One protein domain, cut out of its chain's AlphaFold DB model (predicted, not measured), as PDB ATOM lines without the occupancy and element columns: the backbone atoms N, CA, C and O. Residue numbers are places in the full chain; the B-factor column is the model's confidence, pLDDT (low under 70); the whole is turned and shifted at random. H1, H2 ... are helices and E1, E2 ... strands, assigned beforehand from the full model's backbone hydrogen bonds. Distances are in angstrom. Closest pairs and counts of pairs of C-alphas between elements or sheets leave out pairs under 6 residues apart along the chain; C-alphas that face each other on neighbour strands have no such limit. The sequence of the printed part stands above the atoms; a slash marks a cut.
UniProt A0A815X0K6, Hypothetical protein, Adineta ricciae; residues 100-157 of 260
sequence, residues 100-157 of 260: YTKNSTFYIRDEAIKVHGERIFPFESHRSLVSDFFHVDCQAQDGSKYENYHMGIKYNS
ATOM      1  N   TYR A 100     177.769 266.227 219.113       92.00
ATOM      2  CA  TYR A 100     178.563 265.596 220.158       92.00
ATOM      3  C   TYR A 100     179.779 266.444 220.520       92.00
ATOM      4  O   TYR A 100     180.251 267.268 219.737       92.00
ATOM      5  N   THR A 101     180.301 266.232 221.723       92.88
ATOM      6  CA  THR A 101     181.494 266.918 222.218       92.88
ATOM      7  C   THR A 101     182.670 265.956 222.284       92.88
ATOM      8  O   THR A 101     182.535 264.784 222.642       92.88
ATOM      9  N   LYS A 102     183.853 266.444 221.912       93.19
ATOM     10  CA  LYS A 102     185.118 265.721 222.058       93.19
ATOM     11  C   LYS A 102     186.248 266.727 222.229       93.19
ATOM     12  O   LYS A 102     186.367 267.656 221.439       93.19
ATOM     13  N   ASN A 103     187.090 266.538 223.244       90.75
ATOM     14  CA  ASN A 103     188.276 267.370 223.485       90.75
ATOM     15  C   ASN A 103     187.967 268.882 223.471       90.75
ATOM     16  O   ASN A 103     188.533 269.629 222.676       90.75
ATOM     17  N   SER A 104     187.023 269.332 224.305       90.88
ATOM     18  CA  SER A 104     186.614 270.746 224.383       90.88
ATOM     19  C   SER A 104     186.130 271.364 223.062       90.88
ATOM     20  O   SER A 104     186.133 272.586 222.890       90.88
ATOM     21  N   THR A 105     185.693 270.538 222.120       92.12
ATOM     22  CA  THR A 105     185.189 270.973 220.819       92.12
ATOM     23  C   THR A 105     183.842 270.307 220.587       92.12
ATOM     24  O   THR A 105     183.669 269.137 220.947       92.12
ATOM     25  N   PHE A 106     182.881 271.039 220.027       90.88
ATOM     26  CA  PHE A 106     181.630 270.445 219.565       90.88
ATOM     27  C   PHE A 106     181.701 270.133 218.070       90.88
ATOM     28  O   PHE A 106     182.348 270.835 217.288       90.88
ATOM     29  N   TYR A 107     181.014 269.065 217.688       91.38
ATOM     30  CA  TYR A 107     180.972 268.530 216.337       91.38
ATOM     31  C   TYR A 107     179.533 268.206 215.975       91.38
ATOM     32  O   TYR A 107     178.784 267.680 216.799       91.38
ATOM     33  N   ILE A 108     179.185 268.469 214.725       90.25
ATOM     34  CA  ILE A 108     177.967 267.965 214.100       90.25
ATOM     35  C   ILE A 108     178.246 266.543 213.606       90.25
ATOM     36  O   ILE A 108     179.320 266.262 213.070       90.25
ATOM     37  N   ARG A 109     177.301 265.636 213.828       90.50
ATOM     38  CA  ARG A 109     177.349 264.253 213.363       90.50
ATOM     39  C   ARG A 109     177.129 264.171 211.860       90.50
ATOM     40  O   ARG A 109     176.187 264.760 211.335       90.50
ATOM     41  N   ASP A 110     177.928 263.341 211.198       89.44
ATOM     42  CA  ASP A 110     177.754 263.041 209.776       89.44
ATOM     43  C   ASP A 110     176.384 262.411 209.499       89.44
ATOM     44  O   ASP A 110     175.828 262.587 208.418       89.44
ATOM     45  N   GLU A 111     175.825 261.668 210.460       89.44
ATOM     46  CA  GLU A 111     174.477 261.107 210.364       89.44
ATOM     47  C   GLU A 111     173.411 262.200 210.230       89.44
ATOM     48  O   GLU A 111     172.560 262.096 209.353       89.44
ATOM     49  N   ALA A 112     173.502 263.270 211.026       87.25
ATOM     50  CA  ALA A 112     172.574 264.396 210.943       87.25
ATOM     51  C   ALA A 112     172.748 265.169 209.629       87.25
ATOM     52  O   ALA A 112     171.765 265.518 208.983       87.25
ATOM     53  N   ILE A 113     173.993 265.346 209.172       86.31
ATOM     54  CA  ILE A 113     174.292 265.986 207.880       86.31
ATOM     55  C   ILE A 113     173.699 265.193 206.706       86.31
ATOM     56  O   ILE A 113     173.152 265.774 205.771       86.31
ATOM     57  N   LYS A 114     173.777 263.858 206.744       87.88
ATOM     58  CA  LYS A 114     173.225 262.992 205.687       87.88
ATOM     59  C   LYS A 114     171.703 263.054 205.595       87.88
ATOM     60  O   LYS A 114     171.177 262.872 204.501       87.88
ATOM     61  N   VAL A 115     171.018 263.248 206.722       86.94
ATOM     62  CA  VAL A 115     169.549 263.273 206.783       86.94
ATOM     63  C   VAL A 115     169.015 264.677 206.502       86.94
ATOM     64  O   VAL A 115     168.129 264.824 205.666       86.94
ATOM     65  N   HIS A 116     169.590 265.699 207.137       86.44
ATOM     66  CA  HIS A 116     169.040 267.059 207.158       86.44
ATOM     67  C   HIS A 116     169.800 268.075 206.289       86.44
ATOM     68  O   HIS A 116     169.365 269.218 206.115       86.44
ATOM     69  N   GLY A 117     170.929 267.658 205.707       79.06
ATOM     70  CA  GLY A 117     171.759 268.449 204.801       79.06
ATOM     71  C   GLY A 117     173.046 268.989 205.432       79.06
ATOM     72  O   GLY A 117     173.239 268.989 206.645       79.06
ATOM     73  N   GLU A 118     173.951 269.484 204.583       71.31
ATOM     74  CA  GLU A 118     175.281 269.975 204.987       71.31
ATOM     75  C   GLU A 118     175.244 271.256 205.824       71.31
ATOM     76  O   GLU A 118     176.218 271.579 206.507       71.31
ATOM     77  N   ARG A 119     174.131 271.997 205.780       73.69
ATOM     78  CA  ARG A 119     174.018 273.312 206.407       73.69
ATOM     79  C   ARG A 119     173.000 273.301 207.541       73.69
ATOM     80  O   ARG A 119     171.794 273.322 207.310       73.69
ATOM     81  N   ILE A 120     173.522 273.320 208.763       82.06
ATOM     82  CA  ILE A 120     172.763 273.502 209.999       82.06
ATOM     83  C   ILE A 120     173.059 274.912 210.518       82.06
ATOM     84  O   ILE A 120     174.201 275.261 210.800       82.06
ATOM     85  N   PHE A 121     172.040 275.760 210.586       79.44
ATOM     86  CA  PHE A 121     172.155 277.149 211.019       79.44
ATOM     87  C   PHE A 121     171.936 277.282 212.532       79.44
ATOM     88  O   PHE A 121     171.116 276.545 213.079       79.44
ATOM     89  N   PRO A 122     172.591 278.252 213.203       74.62
ATOM     90  CA  PRO A 122     173.534 279.242 212.664       74.62
ATOM     91  C   PRO A 122     175.020 278.830 212.750       74.62
ATOM     92  O   PRO A 122     175.892 279.679 212.552       74.62
ATOM     93  N   PHE A 123     175.339 277.575 213.080       71.81
ATOM     94  CA  PHE A 123     176.686 277.194 213.519       71.81
ATOM     95  C   PHE A 123     177.427 276.259 212.561       71.81
ATOM     96  O   PHE A 123     176.873 275.332 211.989       71.81
ATOM     97  N   GLU A 124     178.741 276.455 212.470       76.44
ATOM     98  CA  GLU A 124     179.645 275.524 211.798       76.44
ATOM     99  C   GLU A 124     180.191 274.501 212.803       76.44
ATOM    100  O   GLU A 124     180.472 274.835 213.959       76.44
ATOM    101  N   SER A 125     180.366 273.257 212.354       81.94
ATOM    102  CA  SER A 125     181.009 272.190 213.133       81.94
ATOM    103  C   SER A 125     182.467 272.552 213.488       81.94
ATOM    104  O   SER A 125     183.077 273.375 212.810       81.94
ATOM    105  N   HIS A 126     183.061 271.882 214.484       89.00
ATOM    106  CA  HIS A 126     184.467 272.041 214.911       89.00
ATOM    107  C   HIS A 126     184.791 273.343 215.654       89.00
ATOM    108  O   HIS A 126     185.876 273.906 215.503       89.00
ATOM    109  N   ARG A 127     183.882 273.825 216.501       85.12
ATOM    110  CA  ARG A 127     184.141 275.008 217.333       85.12
ATOM    111  C   ARG A 127     184.395 274.636 218.786       85.12
ATOM    112  O   ARG A 127     183.833 273.682 219.325       85.12
ATOM    113  N   SER A 128     185.268 275.408 219.425       90.81
ATOM    114  CA  SER A 128     185.583 275.245 220.840       90.81
ATOM    115  C   SER A 128     184.361 275.521 221.714       90.81
ATOM    116  O   SER A 128     183.553 276.402 221.423       90.81
ATOM    117  N   LEU A 129     184.244 274.771 222.806       91.25
ATOM    118  CA  LEU A 129     183.164 274.943 223.769       91.25
ATOM    119  C   LEU A 129     183.250 276.303 224.467       91.25
ATOM    120  O   LEU A 129     184.307 276.730 224.933       91.25
ATOM    121  N   VAL A 130     182.102 276.968 224.583       88.88
ATOM    122  CA  VAL A 130     181.971 278.243 225.305       88.88
ATOM    123  C   VAL A 130     181.802 278.043 226.812       88.88
ATOM    124  O   VAL A 130     182.230 278.898 227.592       88.88
ATOM    125  N   SER A 131     181.239 276.902 227.216       91.69
ATOM    126  CA  SER A 131     180.886 276.517 228.586       91.69
ATOM    127  C   SER A 131     180.863 274.988 228.701       91.69
ATOM    128  O   SER A 131     180.781 274.302 227.679       91.69
ATOM    129  N   ASP A 132     180.914 274.467 229.928       92.25
ATOM    130  CA  ASP A 132     180.792 273.028 230.182       92.25
ATOM    131  C   ASP A 132     179.383 272.507 229.880       92.25
ATOM    132  O   ASP A 132     179.201 271.391 229.398       92.25
ATOM    133  N   PHE A 133     178.384 273.352 230.121       94.62
ATOM    134  CA  PHE A 133     176.986 273.105 229.800       94.62
ATOM    135  C   PHE A 133     176.515 274.172 228.829       94.62
ATOM    136  O   PHE A 133     176.731 275.368 229.060       94.62
ATOM    137  N   PHE A 134     175.885 273.744 227.744       90.81
ATOM    138  CA  PHE A 134     175.394 274.645 226.716       90.81
ATOM    139  C   PHE A 134     174.121 274.098 226.079       90.81
ATOM    140  O   PHE A 134     173.942 272.890 225.921       90.81
ATOM    141  N   HIS A 135     173.229 275.019 225.739       92.25
ATOM    142  CA  HIS A 135     172.015 274.757 224.979       92.25
ATOM    143  C   HIS A 135     172.315 274.966 223.500       92.25
ATOM    144  O   HIS A 135     173.032 275.902 223.135       92.25
ATOM    145  N   VAL A 136     171.811 274.065 222.669       89.69
ATOM    146  CA  VAL A 136     171.897 274.174 221.222       89.69
ATOM    147  C   VAL A 136     170.493 274.236 220.661       89.69
ATOM    148  O   VAL A 136     169.706 273.330 220.902       89.69
ATOM    149  N   ASP A 137     170.237 275.287 219.893       91.75
ATOM    150  CA  ASP A 137     169.054 275.479 219.065       91.75
ATOM    151  C   ASP A 137     169.540 275.707 217.630       91.75
ATOM    152  O   ASP A 137     170.368 276.591 217.366       91.75
ATOM    153  N   CYS A 138     169.132 274.823 216.726       88.44
ATOM    154  CA  CYS A 138     169.611 274.758 215.356       88.44
ATOM    155  C   CYS A 138     168.478 274.449 214.384       88.44
ATOM    156  O   CYS A 138     167.559 273.692 214.688       88.44
ATOM    157  N   GLN A 139     168.598 274.971 213.165       90.94
ATOM    158  CA  GLN A 139     167.695 274.656 212.061       90.94
ATOM    159  C   GLN A 139     168.490 274.124 210.873       90.94
ATOM    160  O   GLN A 139     169.453 274.756 210.436       90.94
ATOM    161  N   ALA A 140     168.091 272.978 210.335       89.12
ATOM    162  CA  ALA A 140     168.714 272.423 209.145       89.12
ATOM    163  C   ALA A 140     168.085 272.960 207.850       89.12
ATOM    164  O   ALA A 140     167.058 273.644 207.852       89.12
ATOM    165  N   GLN A 141     168.729 272.664 206.722       83.38
ATOM    166  CA  GLN A 141     168.326 273.167 205.410       83.38
ATOM    167  C   GLN A 141     166.959 272.636 204.954       83.38
ATOM    168  O   GLN A 141     166.229 273.347 204.264       83.38
ATOM    169  N   ASP A 142     166.604 271.414 205.348       86.56
ATOM    170  CA  ASP A 142     165.290 270.809 205.095       86.56
ATOM    171  C   ASP A 142     164.153 271.436 205.934       86.56
ATOM    172  O   ASP A 142     162.984 271.099 205.752       86.56
ATOM    173  N   GLY A 143     164.482 272.373 206.831       87.44
ATOM    174  CA  GLY A 143     163.549 273.060 207.719       87.44
ATOM    175  C   GLY A 143     163.357 272.386 209.079       87.44
ATOM    176  O   GLY A 143     162.683 272.976 209.931       87.44
ATOM    177  N   SER A 144     163.953 271.213 209.309       88.88
ATOM    178  CA  SER A 144     163.933 270.530 210.606       88.88
ATOM    179  C   SER A 144     164.658 271.343 211.683       88.88
ATOM    180  O   SER A 144     165.557 272.142 211.397       88.88
ATOM    181  N   LYS A 145     164.232 271.171 212.936       90.44
ATOM    182  CA  LYS A 145     164.772 271.888 214.094       90.44
ATOM    183  C   LYS A 145     165.348 270.907 215.099       90.44
ATOM    184  O   LYS A 145     164.734 269.879 215.369       90.44
ATOM    185  N   TYR A 146     166.475 271.280 215.684       90.44
ATOM    186  CA  TYR A 146     167.146 270.538 216.736       90.44
ATOM    187  C   TYR A 146     167.360 271.428 217.943       90.44
ATOM    188  O   TYR A 146     168.024 272.458 217.848       90.44
ATOM    189  N   GLU A 147     166.828 270.991 219.079       91.31
ATOM    190  CA  GLU A 147     166.979 271.675 220.350       91.31
ATOM    191  C   GLU A 147     167.416 270.678 221.426       91.31
ATOM    192  O   GLU A 147     166.694 269.724 221.724       91.31
ATOM    193  N   ASN A 148     168.606 270.858 222.006       90.31
ATOM    194  CA  ASN A 148     169.064 269.996 223.094       90.31
ATOM    195  C   ASN A 148     170.113 270.656 224.001       90.31
ATOM    196  O   ASN A 148     170.798 271.613 223.634       90.31
ATOM    197  N   TYR A 149     170.265 270.107 225.203       91.31
ATOM    198  CA  TYR A 149     171.307 270.467 226.154       91.31
ATOM    199  C   TYR A 149     172.470 269.488 226.051       91.31
ATOM    200  O   TYR A 149     172.308 268.270 226.128       91.31
ATOM    201  N   HIS A 150     173.672 270.037 225.930       91.19
ATOM    202  CA  HIS A 150     174.896 269.266 225.826       91.19
ATOM    203  C   HIS A 150     175.847 269.595 226.966       91.19
ATOM    204  O   HIS A 150     175.892 270.713 227.487       91.19
ATOM    205  N   MET A 151     176.642 268.588 227.313       92.94
ATOM    206  CA  MET A 151     177.743 268.709 228.249       92.94
ATOM    207  C   MET A 151     179.058 268.388 227.536       92.94
ATOM    208  O   MET A 151     179.154 267.461 226.724       92.94
ATOM    209  N   GLY A 152     180.091 269.151 227.850       92.19
ATOM    210  CA  GLY A 152     181.472 268.859 227.502       92.19
ATOM    211  C   GLY A 152     182.392 269.534 228.507       92.19
ATOM    212  O   GLY A 152     181.949 270.346 229.298       92.19
ATOM    213  N   ILE A 153     183.673 269.189 228.513       91.25
ATOM    214  CA  ILE A 153     184.637 269.875 229.379       91.25
ATOM    215  C   ILE A 153     185.278 270.978 228.547       91.25
ATOM    216  O   ILE A 153     185.987 270.675 227.579       91.25
ATOM    217  N   LYS A 154     185.017 272.239 228.894       91.94
ATOM    218  CA  LYS A 154     185.682 273.390 228.291       91.94
ATOM    219  C   LYS A 154     187.124 273.438 228.776       91.94
ATOM    220  O   LYS A 154     187.420 273.554 229.962       91.94
ATOM    221  N   TYR A 155     188.039 273.422 227.826       88.81
ATOM    222  CA  TYR A 155     189.443 273.641 228.081       88.81
ATOM    223  C   TYR A 155     189.674 275.109 228.439       88.81
ATOM    224  O   TYR A 155     189.379 276.017 227.658       88.81
ATOM    225  N   ASN A 156     190.221 275.337 229.628       85.94
ATOM    226  CA  ASN A 156     190.638 276.651 230.085       85.94
ATOM    227  C   ASN A 156     192.093 276.573 230.558       85.94
ATOM    228  O   ASN A 156     192.375 276.092 231.656       85.94
ATOM    229  N   SER A 157     193.014 277.065 229.728       81.12
ATOM    230  CA  SER A 157     194.454 277.077 230.018       81.12
ATOM    231  C   SER A 157     194.794 277.854 231.293       81.12
ATOM    232  O   SER A 157     195.728 277.490 232.000       81.12
TER     233      SER A 157
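Overview. This is residues 100 to 157 of the 260 residues of the protein "Hypothetical protein" of Adineta ricciae (UniProt A0A815X0K6). A short hairpin, E1 and E2, followed by the small helix H1, runs along one side of a longer hairpin, E3 and E4, and the unnamed residues 117 to 132 fold back between H1 and E3. The 58 printed residues hold one named helix and four named strands, in the order E1, E2, H1, E3, E4, in two antiparallel two-stranded sheets. The class is mixed, helices and strands; the whole is compact, with a radius of gyration of the C-alphas of 11.7 A, and a rod spanning 38 by 17 by 15 A.

Arrangement. E1, residues 100 to 102, and E2, residues 105 to 108, form an antiparallel hairpin at 146 degrees, with N 100 and O 107 2.9 A apart. In H1, residues 110 to 116, every O i to N i+4 pair is within hydrogen-bond range. E3, residues 133 to 140, and E4, residues 145 to 151, form an antiparallel hairpin at 160 degrees, with N 136 and O 148 2.8 A apart. The closest C-alphas of E1 and E4, Thr 101 and Met 151, are 7.3 A apart; those of H1 and E3, His 116 and Ala 140, 5.7 A. E2 is apart from E3 and E4.

Along the chain. E1 begins at C-alpha 100 (178.563, 265.596, 220.158) and measures 6.8 A, E2 10.3 A, H1 9.9 A, E3 22.3 A and E4 19.5 A, ending at C-alpha 151 (177.743, 268.709, 228.249).

Size, cuts and confidence. The C-alphas farthest apart, Asp 142 and Ser 157, are 38.9 A apart. The link from H1 to E3 is long. The printed part has no cut, and no printed residue is under 70 in pLDDT.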